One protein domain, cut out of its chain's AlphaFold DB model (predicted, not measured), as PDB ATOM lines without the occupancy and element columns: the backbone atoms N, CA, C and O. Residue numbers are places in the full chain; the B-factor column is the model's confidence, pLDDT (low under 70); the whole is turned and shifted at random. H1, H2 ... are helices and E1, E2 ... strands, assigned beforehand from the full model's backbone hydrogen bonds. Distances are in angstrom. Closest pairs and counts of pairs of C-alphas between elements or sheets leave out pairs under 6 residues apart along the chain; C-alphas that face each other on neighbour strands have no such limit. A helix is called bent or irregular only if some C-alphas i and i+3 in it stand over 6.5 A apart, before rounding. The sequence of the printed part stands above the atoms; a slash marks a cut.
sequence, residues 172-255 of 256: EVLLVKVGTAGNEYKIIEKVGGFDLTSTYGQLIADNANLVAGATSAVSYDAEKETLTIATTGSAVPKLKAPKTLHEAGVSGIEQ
ATOM      1  N   GLU A 172       4.916  25.840  24.080       92.38
ATOM      2  CA  GLU A 172       4.928  24.666  24.953       92.38
ATOM      3  C   GLU A 172       6.367  24.323  25.375       92.38
ATOM      4  O   GLU A 172       7.226  24.044  24.534       92.38
ATOM      5  N   VAL A 173       6.620  24.293  26.683       95.38
ATOM      6  CA  VAL A 173       7.927  24.017  27.290       95.38
ATOM      7  C   VAL A 173       7.874  22.828  28.245       95.38
ATOM      8  O   VAL A 173       6.825  22.441  28.762       95.38
ATOM      9  N   LEU A 174       9.042  22.254  28.512       95.44
ATOM     10  CA  LEU A 174       9.268  21.197  29.481       95.44
ATOM     11  C   LEU A 174      10.328  21.638  30.481       95.44
ATOM     12  O   LEU A 174      11.396  22.121  30.108       95.44
ATOM     13  N   LEU A 175      10.054  21.392  31.757       95.00
ATOM     14  CA  LEU A 175      11.061  21.474  32.801       95.00
ATOM     15  C   LEU A 175      11.844  20.150  32.837       95.00
ATOM     16  O   LEU A 175      11.367  19.143  33.363       95.00
ATOM     17  N   VAL A 176      13.025  20.133  32.222       94.75
ATOM     18  CA  VAL A 176      13.838  18.930  32.003       94.75
ATOM     19  C   VAL A 176      14.949  18.856  33.037       94.75
ATOM     20  O   VAL A 176      15.720  19.796  33.189       94.75
ATOM     21  N   LYS A 177      15.053  17.729  33.744       93.69
ATOM     22  CA  LYS A 177      16.118  17.504  34.725       93.69
ATOM     23  C   LYS A 177      17.472  17.328  34.034       93.69
ATOM     24  O   LYS A 177      17.577  16.584  33.059       93.69
ATOM     25  N   VAL A 178      18.505  17.975  34.562       93.44
ATOM     26  CA  VAL A 178      19.887  17.813  34.108       93.44
ATOM     27  C   VAL A 178      20.470  16.571  34.779       93.44
ATOM     28  O   VAL A 178      20.663  16.526  35.991       93.44
ATOM     29  N   GLY A 179      20.724  15.535  33.980       86.69
ATOM     30  CA  GLY A 179      21.250  14.258  34.464       86.69
ATOM     31  C   GLY A 179      20.244  13.415  35.260       86.69
ATOM     32  O   GLY A 179      19.047  13.693  35.322       86.69
ATOM     33  N   THR A 180      20.738  12.323  35.848       81.50
ATOM     34  CA  THR A 180      19.929  11.345  36.605       81.50
ATOM     35  C   THR A 180      19.989  11.544  38.121       81.50
ATOM     36  O   THR A 180      19.195  10.948  38.850       81.50
ATOM     37  N   ALA A 181      20.894  12.397  38.602       76.38
ATOM     38  CA  ALA A 181      21.085  12.744  40.005       76.38
ATOM     39  C   ALA A 181      21.155  14.272  40.167       76.38
ATOM     40  O   ALA A 181      21.479  14.977  39.219       76.38
ATOM     41  N   GLY A 182      20.853  14.783  41.365       84.31
ATOM     42  CA  GLY A 182      20.839  16.223  41.650       84.31
ATOM     43  C   GLY A 182      19.469  16.873  41.449       84.31
ATOM     44  O   GLY A 182      18.462  16.178  41.325       84.31
ATOM     45  N   ASN A 183      19.436  18.205  41.456       91.62
ATOM     46  CA  ASN A 183      18.215  19.026  41.465       91.62
ATOM     47  C   ASN A 183      18.255  20.147  40.416       91.62
ATOM     48  O   ASN A 183      17.545  21.140  40.544       91.62
ATOM     49  N   GLU A 184      19.111  20.000  39.410       94.81
ATOM     50  CA  GLU A 184      19.261  20.964  38.326       94.81
ATOM     51  C   GLU A 184      18.265  20.657  37.204       94.81
ATOM     52  O   GLU A 184      18.028  19.498  36.859       94.81
ATOM     53  N   TYR A 185      17.673  21.704  36.642       96.06
ATOM     54  CA  TYR A 185      16.664  21.656  35.595       96.06
ATOM     55  C   TYR A 185      16.930  22.732  34.543       96.06
ATOM     56  O   TYR A 185      17.549  23.758  34.822       96.06
ATOM     57  N   LYS A 186      16.411  22.503  33.339       96.88
ATOM     58  CA  LYS A 186      16.370  23.453  32.227       96.88
ATOM     59  C   LYS A 186      14.941  23.605  31.716       96.88
ATOM     60  O   LYS A 186      14.144  22.672  31.827       96.88
ATOM     61  N   ILE A 187      14.615  24.771  31.172       97.06
ATOM     62  CA  ILE A 187      13.340  25.053  30.507       97.06
ATOM     63  C   ILE A 187      13.574  24.888  29.010       97.06
ATOM     64  O   ILE A 187      14.233  25.717  28.392       97.06
ATOM     65  N   ILE A 188      13.053  23.809  28.436       96.38
ATOM     66  CA  ILE A 188      13.304  23.435  27.042       96.38
ATOM     67  C   ILE A 188      12.004  23.510  26.247       96.38
ATOM     68  O   ILE A 188      10.988  22.979  26.692       96.38
ATOM     69  N   GLU A 189      12.021  24.118  25.063       93.62
ATOM     70  CA  GLU A 189      10.885  24.053  24.137       93.62
ATOM     71  C   GLU A 189      10.585  22.602  23.762       93.62
ATOM     72  O   GLU A 189      11.465  21.849  23.337       93.62
ATOM     73  N   LYS A 190       9.323  22.189  23.879       90.94
ATOM     74  CA  LYS A 190       8.931  20.811  23.565       90.94
ATOM     75  C   LYS A 190       9.120  20.481  22.085       90.94
ATOM     76  O   LYS A 190       9.460  19.349  21.739       90.94
ATOM     77  N   VAL A 191       8.869  21.455  21.215       84.12
ATOM     78  CA  VAL A 191       9.096  21.363  19.771       84.12
ATOM     79  C   VAL A 191      10.325  22.205  19.448       84.12
ATOM     80  O   VAL A 191      10.400  23.347  19.866       84.12
ATOM     81  N   GLY A 192      11.300  21.639  18.736       83.00
ATOM     82  CA  GLY A 192      12.556  22.326  18.402       83.00
ATOM     83  C   GLY A 192      13.669  22.151  19.440       83.00
ATOM     84  O   GLY A 192      14.832  22.088  19.051       83.00
ATOM     85  N   GLY A 193      13.335  21.965  20.724       90.56
ATOM     86  CA  GLY A 193      14.315  21.652  21.770       90.56
ATOM     87  C   GLY A 193      15.204  22.829  22.172       90.56
ATOM     88  O   GLY A 193      16.279  22.609  22.729       90.56
ATOM     89  N   PHE A 194      14.793  24.062  21.864       93.12
ATOM     90  CA  PHE A 194      15.552  25.256  22.210       93.12
ATOM     91  C   PHE A 194      15.586  25.460  23.728       93.12
ATOM     92  O   PHE A 194      14.588  25.248  24.419       93.12
ATOM     93  N   ASP A 195      16.746  25.856  24.247       96.12
ATOM     94  CA  ASP A 195      16.932  26.117  25.670       96.12
ATOM     95  C   ASP A 195      16.504  27.552  25.997       96.12
ATOM     96  O   ASP A 195      17.130  28.519  25.569       96.12
ATOM     97  N   LEU A 196      15.417  27.682  26.754       96.19
ATOM     98  CA  LEU A 196      14.847  28.952  27.197       96.19
ATOM     99  C   LEU A 196      15.232  29.290  28.644       96.19
ATOM    100  O   LEU A 196      14.681  30.223  29.236       96.19
ATOM    101  N   THR A 197      16.159  28.539  29.245       96.88
ATOM    102  CA  THR A 197      16.526  28.716  30.655       96.88
ATOM    103  C   THR A 197      17.159  30.079  30.911       96.88
ATOM    104  O   THR A 197      16.898  30.669  31.951       96.88
ATOM    105  N   SER A 198      17.926  30.632  29.970       95.94
ATOM    106  CA  SER A 198      18.485  31.987  30.098       95.94
ATOM    107  C   SER A 198      17.417  33.084  30.066       95.94
ATOM    108  O   SER A 198      17.532  34.079  30.776       95.94
ATOM    109  N   THR A 199      16.341  32.876  29.305       95.50
ATOM    110  CA  THR A 199      15.223  33.822  29.195       95.50
ATOM    111  C   THR A 199      14.356  33.840  30.453       95.50
ATOM    112  O   THR A 199      13.993  34.909  30.938       95.50
ATOM    113  N   TYR A 200      14.008  32.665  30.988       96.62
ATOM    114  CA  TYR A 200      13.023  32.550  32.074       96.62
ATOM    115  C   TYR A 200      13.621  32.189  33.432       96.62
ATOM    116  O   TYR A 200      12.940  32.327  34.444       96.62
ATOM    117  N   GLY A 201      14.873  31.734  33.491       95.88
ATOM    118  CA  GLY A 201      15.490  31.193  34.701       95.88
ATOM    119  C   GLY A 201      15.441  32.165  35.873       95.88
ATOM    120  O   GLY A 201      14.928  31.815  36.936       95.88
ATOM    121  N   GLN A 202      15.880  33.409  35.669       96.50
ATOM    122  CA  GLN A 202      15.834  34.417  36.729       96.50
ATOM    123  C   GLN A 202      14.394  34.745  37.148       96.50
ATOM    124  O   GLN A 202      14.103  34.748  38.337       96.50
ATOM    125  N   LEU A 203      13.479  34.925  36.189       96.00
ATOM    126  CA  LEU A 203      12.075  35.246  36.482       96.00
ATOM    127  C   LEU A 203      11.389  34.149  37.315       96.00
ATOM    128  O   LEU A 203      10.586  34.437  38.198       96.00
ATOM    129  N   ILE A 204      11.719  32.881  37.052       96.06
ATOM    130  CA  ILE A 204      11.214  31.743  37.826       96.06
ATOM    131  C   ILE A 204      11.889  31.661  39.204       96.06
ATOM    132  O   ILE A 204      11.229  31.322  40.186       96.06
ATOM    133  N   ALA A 205      13.181  31.981  39.308       95.25
ATOM    134  CA  ALA A 205      13.900  32.004  40.582       95.25
ATOM    135  C   ALA A 205      13.429  33.135  41.513       95.25
ATOM    136  O   ALA A 205      13.330  32.923  42.722       95.25
ATOM    137  N   ASP A 206      13.062  34.293  40.956       94.94
ATOM    138  CA  ASP A 206      12.521  35.436  41.703       94.94
ATOM    139  C   ASP A 206      11.194  35.098  42.403       94.94
ATOM    140  O   ASP A 206      10.821  35.729  43.395       94.94
ATOM    141  N   ASN A 207      10.485  34.068  41.927       93.31
ATOM    142  CA  ASN A 207       9.261  33.583  42.544       93.31
ATOM    143  C   ASN A 207       9.154  32.050  42.492       93.31
ATOM    144  O   ASN A 207       8.497  31.467  41.628       93.31
ATOM    145  N   ALA A 208       9.710  31.382  43.506       89.94
ATOM    146  CA  ALA A 208       9.654  29.924  43.641       89.94
ATOM    147  C   ALA A 208       8.223  29.336  43.627       89.94
ATOM    148  O   ALA A 208       8.044  28.166  43.284       89.94
ATOM    149  N   ASN A 209       7.186  30.131  43.937       91.06
ATOM    150  CA  ASN A 209       5.794  29.676  43.871       91.06
ATOM    151  C   ASN A 209       5.305  29.427  42.440       91.06
ATOM    152  O   ASN A 209       4.213  28.882  42.284       91.06
ATOM    153  N   LEU A 210       6.062  29.807  41.410       94.25
ATOM    154  CA  LEU A 210       5.743  29.526  40.009       94.25
ATOM    155  C   LEU A 210       6.013  28.070  39.614       94.25
ATOM    156  O   LEU A 210       5.563  27.625  38.557       94.25
ATOM    157  N   VAL A 211       6.672  27.302  40.488       94.19
ATOM    158  CA  VAL A 211       6.944  25.875  40.304       94.19
ATOM    159  C   VAL A 211       6.080  25.053  41.266       94.19
ATOM    160  O   VAL A 211       6.226  25.116  42.486       94.19
ATOM    161  N   ALA A 212       5.172  24.249  40.722       90.38
ATOM    162  CA  ALA A 212       4.416  23.232  41.446       90.38
ATOM    163  C   ALA A 212       5.291  22.013  41.807       90.38
ATOM    164  O   ALA A 212       6.360  21.814  41.239       90.38
ATOM    165  N   GLY A 213       4.808  21.162  42.723       84.31
ATOM    166  CA  GLY A 213       5.506  19.930  43.127       84.31
ATOM    167  C   GLY A 213       6.236  20.015  44.472       84.31
ATOM    168  O   GLY A 213       7.320  19.459  44.614       84.31
ATOM    169  N   ALA A 214       5.642  20.694  45.463       81.69
ATOM    170  CA  ALA A 214       6.199  20.859  46.814       81.69
ATOM    171  C   ALA A 214       7.588  21.532  46.843       81.69
ATOM    172  O   ALA A 214       8.443  21.229  47.680       81.69
ATOM    173  N   THR A 215       7.807  22.458  45.912       82.62
ATOM    174  CA  THR A 215       9.009  23.283  45.810       82.62
ATOM    175  C   THR A 215       9.191  24.140  47.061       82.62
ATOM    176  O   THR A 215       8.276  24.837  47.488       82.62
ATOM    177  N   SER A 216      10.387  24.084  47.639       84.00
ATOM    178  CA  SER A 216      10.799  24.852  48.821       84.00
ATOM    179  C   SER A 216      11.704  26.029  48.470       84.00
ATOM    180  O   SER A 216      11.653  27.057  49.138       84.00
ATOM    181  N   ALA A 217      12.512  25.891  47.418       90.31
ATOM    182  CA  ALA A 217      13.376  26.944  46.911       90.31
ATOM    183  C   ALA A 217      13.669  26.724  45.425       90.31
ATOM    184  O   ALA A 217      13.727  25.583  44.954       90.31
ATOM    185  N   VAL A 218      13.882  27.828  44.714       95.19
ATOM    186  CA  VAL A 218      14.358  27.848  43.334       95.19
ATOM    187  C   VAL A 218      15.485  28.866  43.245       95.19
ATOM    188  O   VAL A 218      15.359  29.965  43.775       95.19
ATOM    189  N   SER A 219      16.582  28.506  42.588       96.31
ATOM    190  CA  SER A 219      17.676  29.428  42.284       96.31
ATOM    191  C   SER A 219      18.152  29.233  40.855       96.31
ATOM    192  O   SER A 219      18.155  28.110  40.351       96.31
ATOM    193  N   TYR A 220      18.578  30.316  40.217       97.50
ATOM    194  CA  TYR A 220      19.112  30.300  38.861       97.50
ATOM    195  C   TYR A 220      20.635  30.475  38.880       97.50
ATOM    196  O   TYR A 220      21.153  31.371  39.544       97.50
ATOM    197  N   ASP A 221      21.342  29.597  38.172       96.50
ATOM    198  CA  ASP A 221      22.777  29.686  37.907       96.50
ATOM    199  C   ASP A 221      22.966  30.209  36.475       96.50
ATOM    200  O   ASP A 221      22.725  29.493  35.500       96.50
ATOM    201  N   ALA A 222      23.360  31.479  36.357       94.19
ATOM    202  CA  ALA A 222      23.523  32.150  35.069       94.19
ATOM    203  C   ALA A 222      24.736  31.649  34.270       94.19
ATOM    204  O   ALA A 222      24.734  31.754  33.047       94.19
ATOM    205  N   GLU A 223      25.758  31.092  34.927       93.88
ATOM    206  CA  GLU A 223      26.943  30.569  34.239       93.88
ATOM    207  C   GLU A 223      26.661  29.205  33.606       93.88
ATOM    208  O   GLU A 223      27.146  28.907  32.514       93.88
ATOM    209  N   LYS A 224      25.863  28.372  34.284       92.44
ATOM    210  CA  LYS A 224      25.472  27.044  33.783       92.44
ATOM    211  C   LYS A 224      24.175  27.041  32.983       92.44
ATOM    212  O   LYS A 224      23.856  26.030  32.354       92.44
ATOM    213  N   GLU A 225      23.418  28.132  33.047       95.00
ATOM    214  CA  GLU A 225      22.054  28.235  32.535       95.00
ATOM    215  C   GLU A 225      21.161  27.111  33.081       95.00
ATOM    216  O   GLU A 225      20.524  26.369  32.330       95.00
ATOM    217  N   THR A 226      21.147  26.946  34.406       96.69
ATOM    218  CA  THR A 226      20.341  25.920  35.084       96.69
ATOM    219  C   THR A 226      19.528  26.493  36.238       96.69
ATOM    220  O   THR A 226      19.932  27.421  36.937       96.69
ATOM    221  N   LEU A 227      18.355  25.906  36.459       96.38
ATOM    222  CA  LEU A 227      17.534  26.112  37.644       96.38
ATOM    223  C   LEU A 227      17.811  25.005  38.650       96.38
ATOM    224  O   LEU A 227      17.584  23.835  38.362       96.38
ATOM    225  N   THR A 228      18.238  25.356  39.855       95.44
ATOM    226  CA  THR A 228      18.231  24.420  40.980       95.44
ATOM    227  C   THR A 228      16.884  24.508  41.680       95.44
ATOM    228  O   THR A 228      16.506  25.570  42.169       95.44
ATOM    229  N   ILE A 229      16.152  23.396  41.727       94.12
ATOM    230  CA  ILE A 229      14.801  23.325  42.291       94.12
ATOM    231  C   ILE A 229      14.807  22.337  43.451       94.12
ATOM    232  O   ILE A 229      14.913  21.125  43.259       94.12
ATOM    233  N   ALA A 230      14.686  22.856  44.669       90.56
ATOM    234  CA  ALA A 230      14.613  22.041  45.870       90.56
ATOM    235  C   ALA A 230      13.157  21.654  46.149       90.56
ATOM    236  O   ALA A 230      12.344  22.513  46.491       90.56
ATOM    237  N   THR A 231      12.820  20.369  46.053       87.00
ATOM    238  CA  THR A 231      11.493  19.850  46.407       87.00
ATOM    239  C   THR A 231      11.485  19.201  47.783       87.00
ATOM    240  O   THR A 231      12.462  18.595  48.221       87.00
ATOM    241  N   THR A 232      10.353  19.304  48.472       80.75
ATOM    242  CA  THR A 232      10.069  18.511  49.669       80.75
ATOM    243  C   THR A 232       9.213  17.309  49.265       80.75
ATOM    244  O   THR A 232       8.093  17.447  48.786       80.75
ATOM    245  N   GLY A 233       9.758  16.099  49.400       73.25
ATOM    246  CA  GLY A 233       9.083  14.858  48.999       73.25
ATOM    247  C   GLY A 233       9.360  14.422  47.554       73.25
ATOM    248  O   GLY A 233      10.379  14.771  46.967       73.25
ATOM    249  N   SER A 234       8.477  13.586  47.001       77.25
ATOM    250  CA  SER A 234       8.714  12.849  45.744       77.25
ATOM    251  C   SER A 234       8.025  13.444  44.509       77.25
ATOM    252  O   SER A 234       8.054  12.832  43.443       77.25
ATOM    253  N   ALA A 235       7.360  14.595  44.639       82.75
ATOM    254  CA  ALA A 235       6.656  15.217  43.522       82.75
ATOM    255  C   ALA A 235       7.646  15.761  42.480       82.75
ATOM    256  O   ALA A 235       8.673  16.344  42.823       82.75
ATOM    257  N   VAL A 236       7.325  15.570  41.198       87.44
ATOM    258  CA  VAL A 236       8.135  16.087  40.089       87.44
ATOM    259  C   VAL A 236       7.805  17.570  39.886       87.44
ATOM    260  O   VAL A 236       6.629  17.881  39.673       87.44
ATOM    261  N   PRO A 237       8.805  18.474  39.923       91.81
ATOM    262  CA  PRO A 237       8.617  19.882  39.605       91.81
ATOM    263  C   PRO A 237       7.934  20.105  38.258       91.81
ATOM    264  O   PRO A 237       8.282  19.462  37.265       91.81
ATOM    265  N   LYS A 238       6.999  21.052  38.217       94.06
ATOM    266  CA  LYS A 238       6.367  21.537  36.982       94.06
ATOM    267  C   LYS A 238       6.060  23.022  37.096       94.06
ATOM    268  O   LYS A 238       5.758  23.493  38.187       94.06
ATOM    269  N   LEU A 239       6.091  23.754  35.991       95.69
ATOM    270  CA  LEU A 239       5.599  25.128  35.954       95.69
ATOM    271  C   LEU A 239       4.091  25.157  36.237       95.69
ATOM    272  O   LEU A 239       3.354  24.235  35.877       95.69
ATOM    273  N   LYS A 240       3.632  26.211  36.914       95.31
ATOM    274  CA  LYS A 240       2.203  26.471  37.111       95.31
ATOM    275  C   LYS A 240       1.525  26.926  35.814       95.31
ATOM    276  O   LYS A 240       2.173  27.162  34.798       95.31
ATOM    277  N   ALA A 241       0.198  27.033  35.869       94.81
ATOM    278  CA  ALA A 241      -0.620  27.460  34.742       94.81
ATOM    279  C   ALA A 241      -0.194  28.849  34.215       94.81
ATOM    280  O   ALA A 241       0.185  29.707  35.021       94.81
ATOM    281  N   PRO A 242      -0.318  29.107  32.899       95.25
ATOM    282  CA  PRO A 242       0.122  30.360  32.280       95.25
ATOM    283  C   PRO A 242      -0.469  31.615  32.913       95.25
ATOM    284  O   PRO A 242       0.226  32.615  33.033       95.25
ATOM    285  N   LYS A 243      -1.709  31.545  33.402       95.12
ATOM    286  CA  LYS A 243      -2.358  32.633  34.135       95.12
ATOM    287  C   LYS A 243      -1.547  33.056  35.361       95.12
ATOM    288  O   LYS A 243      -1.243  34.231  35.527       95.12
ATOM    289  N   THR A 244      -1.141  32.086  36.183       95.25
ATOM    290  CA  THR A 244      -0.323  32.329  37.380       95.25
ATOM    291  C   THR A 244       1.084  32.806  37.025       95.25
ATOM    292  O   THR A 244       1.648  33.623  37.745       95.25
ATOM    293  N   LEU A 245       1.658  32.300  35.929       95.69
ATOM    294  CA  LEU A 245       2.950  32.776  35.431       95.69
ATOM    295  C   LEU A 245       2.859  34.249  35.003       95.69
ATOM    296  O   LEU A 245       3.675  35.065  35.431       95.69
ATOM    297  N   HIS A 246       1.827  34.598  34.235       94.81
ATOM    298  CA  HIS A 246       1.620  35.936  33.689       94.81
ATOM    299  C   HIS A 246       1.391  36.981  34.786       94.81
ATOM    300  O   HIS A 246       1.992  38.052  34.744       94.81
ATOM    301  N   GLU A 247       0.613  36.648  35.822       94.06
ATOM    302  CA  GLU A 247       0.427  37.494  37.014       94.06
ATOM    303  C   GLU A 247       1.750  37.822  37.732       94.06
ATOM    304  O   GLU A 247       1.858  38.857  38.387       94.06
ATOM    305  N   ALA A 248       2.765  36.966  37.589       94.38
ATOM    306  CA  ALA A 248       4.106  37.166  38.130       94.38
ATOM    307  C   ALA A 248       5.118  37.707  37.101       94.38
ATOM    308  O   ALA A 248       6.317  37.711  37.370       94.38
ATOM    309  N   GLY A 249       4.661  38.158  35.929       93.06
ATOM    310  CA  GLY A 249       5.510  38.735  34.882       93.06
ATOM    311  C   GLY A 249       6.179  37.717  33.951       93.06
ATOM    312  O   GLY A 249       6.970  38.109  33.095       93.06
ATOM    313  N   VAL A 250       5.855  36.426  34.061       94.38
ATOM    314  CA  VAL A 250       6.340  35.374  33.154       94.38
ATOM    315  C   VAL A 250       5.288  35.108  32.081       94.38
ATOM    316  O   VAL A 250       4.252  34.507  32.348       94.38
ATOM    317  N   SER A 251       5.555  35.546  30.854       93.00
ATOM    318  CA  SER A 251       4.616  35.444  29.727       93.00
ATOM    319  C   SER A 251       5.182  34.599  28.588       93.00
ATOM    320  O   SER A 251       6.395  34.458  28.468       93.00
ATOM    321  N   GLY A 252       4.311  34.063  27.731       91.56
ATOM    322  CA  GLY A 252       4.706  33.422  26.471       91.56
ATOM    323  C   GLY A 252       5.069  31.937  26.550       91.56
ATOM    324  O   GLY A 252       5.459  31.370  25.531       91.56
ATOM    325  N   ILE A 253       4.912  31.280  27.704       94.62
ATOM    326  CA  ILE A 253       5.180  29.840  27.862       94.62
ATOM    327  C   ILE A 253       4.039  29.096  28.561       94.62
ATOM    328  O   ILE A 253       3.322  29.651  29.393       94.62
ATOM    329  N   GLU A 254       3.895  27.808  28.252       94.25
ATOM    330  CA  GLU A 254       3.057  26.871  29.000       94.25
ATOM    331  C   GLU A 254       3.723  25.501  29.144       94.25
ATOM    332  O   GLU A 254       4.440  25.062  28.252       94.25
ATOM    333  N   GLN A 255       3.454  24.793  30.244       94.31
ATOM    334  CA  GLN A 255       3.823  23.384  30.399       94.31
ATOM    335  C   GLN A 255       2.552  22.538  30.534       94.31
ATOM    336  O   GLN A 255       1.699  22.844  31.370       94.31
TER     337      GLN A 255
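What this domain is: This is residues 172 to 255 of the 256 residues of an uncharacterized protein of bacterium J10(2018) (UniProt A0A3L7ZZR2). Two strand hairpins, E1 with E2 and E3 with E4, join at a steep angle into one curled, strongly twisted sheet, with H1 over one face. The short H2 sits away from the sheet, beyond the loops that follow E4. The printed part has 84 residues, in the order E1, E2, H1, E3, E4, H2; the sheet's order is E1 - E2 - E4 - E3, all antiparallel. The class is mixed, helices and strands, with under half of the residues in named elements. The whole is compact, with a radius of gyration of the C-alphas of 11.6 A and spans of 29 by 25 by 22 A.

Where its parts are: E1, residues 172 to 177, begins at C-alpha 172 (4.928, 24.666, 24.953) and is 16.5 A long. E2 is residues 184 to 189, 16.8 A; E4 is 226 to 231, 15.6 A; E3 is 215 to 221, 17.1 A. H1 is residues 197 to 205, 10.8 A. H2, residues 242 to 247, ends at C-alpha 247 (0.427, 37.494, 37.014).

How they stand to each other: In the hairpin E1 and E2, N 174 and O 188 are 2.8 A apart. E2 and E4 stand at 119 degrees between their directions; N 185 and O 227 are 2.7 A apart. In the hairpin E3 and E4, N 228 and O 219 are 2.8 A apart. H1 is on the sheet at a height of 6.8 A, over E4, at 26 degrees on the local plane, along the strands; 4 of its 9 C-alphas fall on E4 and 2 on E2, only just too few for it to lie over E2 too. Its closest C-alphas to E3 are those of Ala 205 and Ser 219, 4.9 A. H1 is irregular: C-alphas 199 and 202 are 7.6 A apart. Every O i to N i+4 pair of H2 is within hydrogen-bond range, and 3 of 5 in H1. H2 is not on the sheet and is apart from H1.

The domain as a whole: The C-alphas farthest apart, Thr 180 and Glu 247, are 32.6 A apart. The printed part has no cut, no link is long, and no printed residue is under 70 in pLDDT.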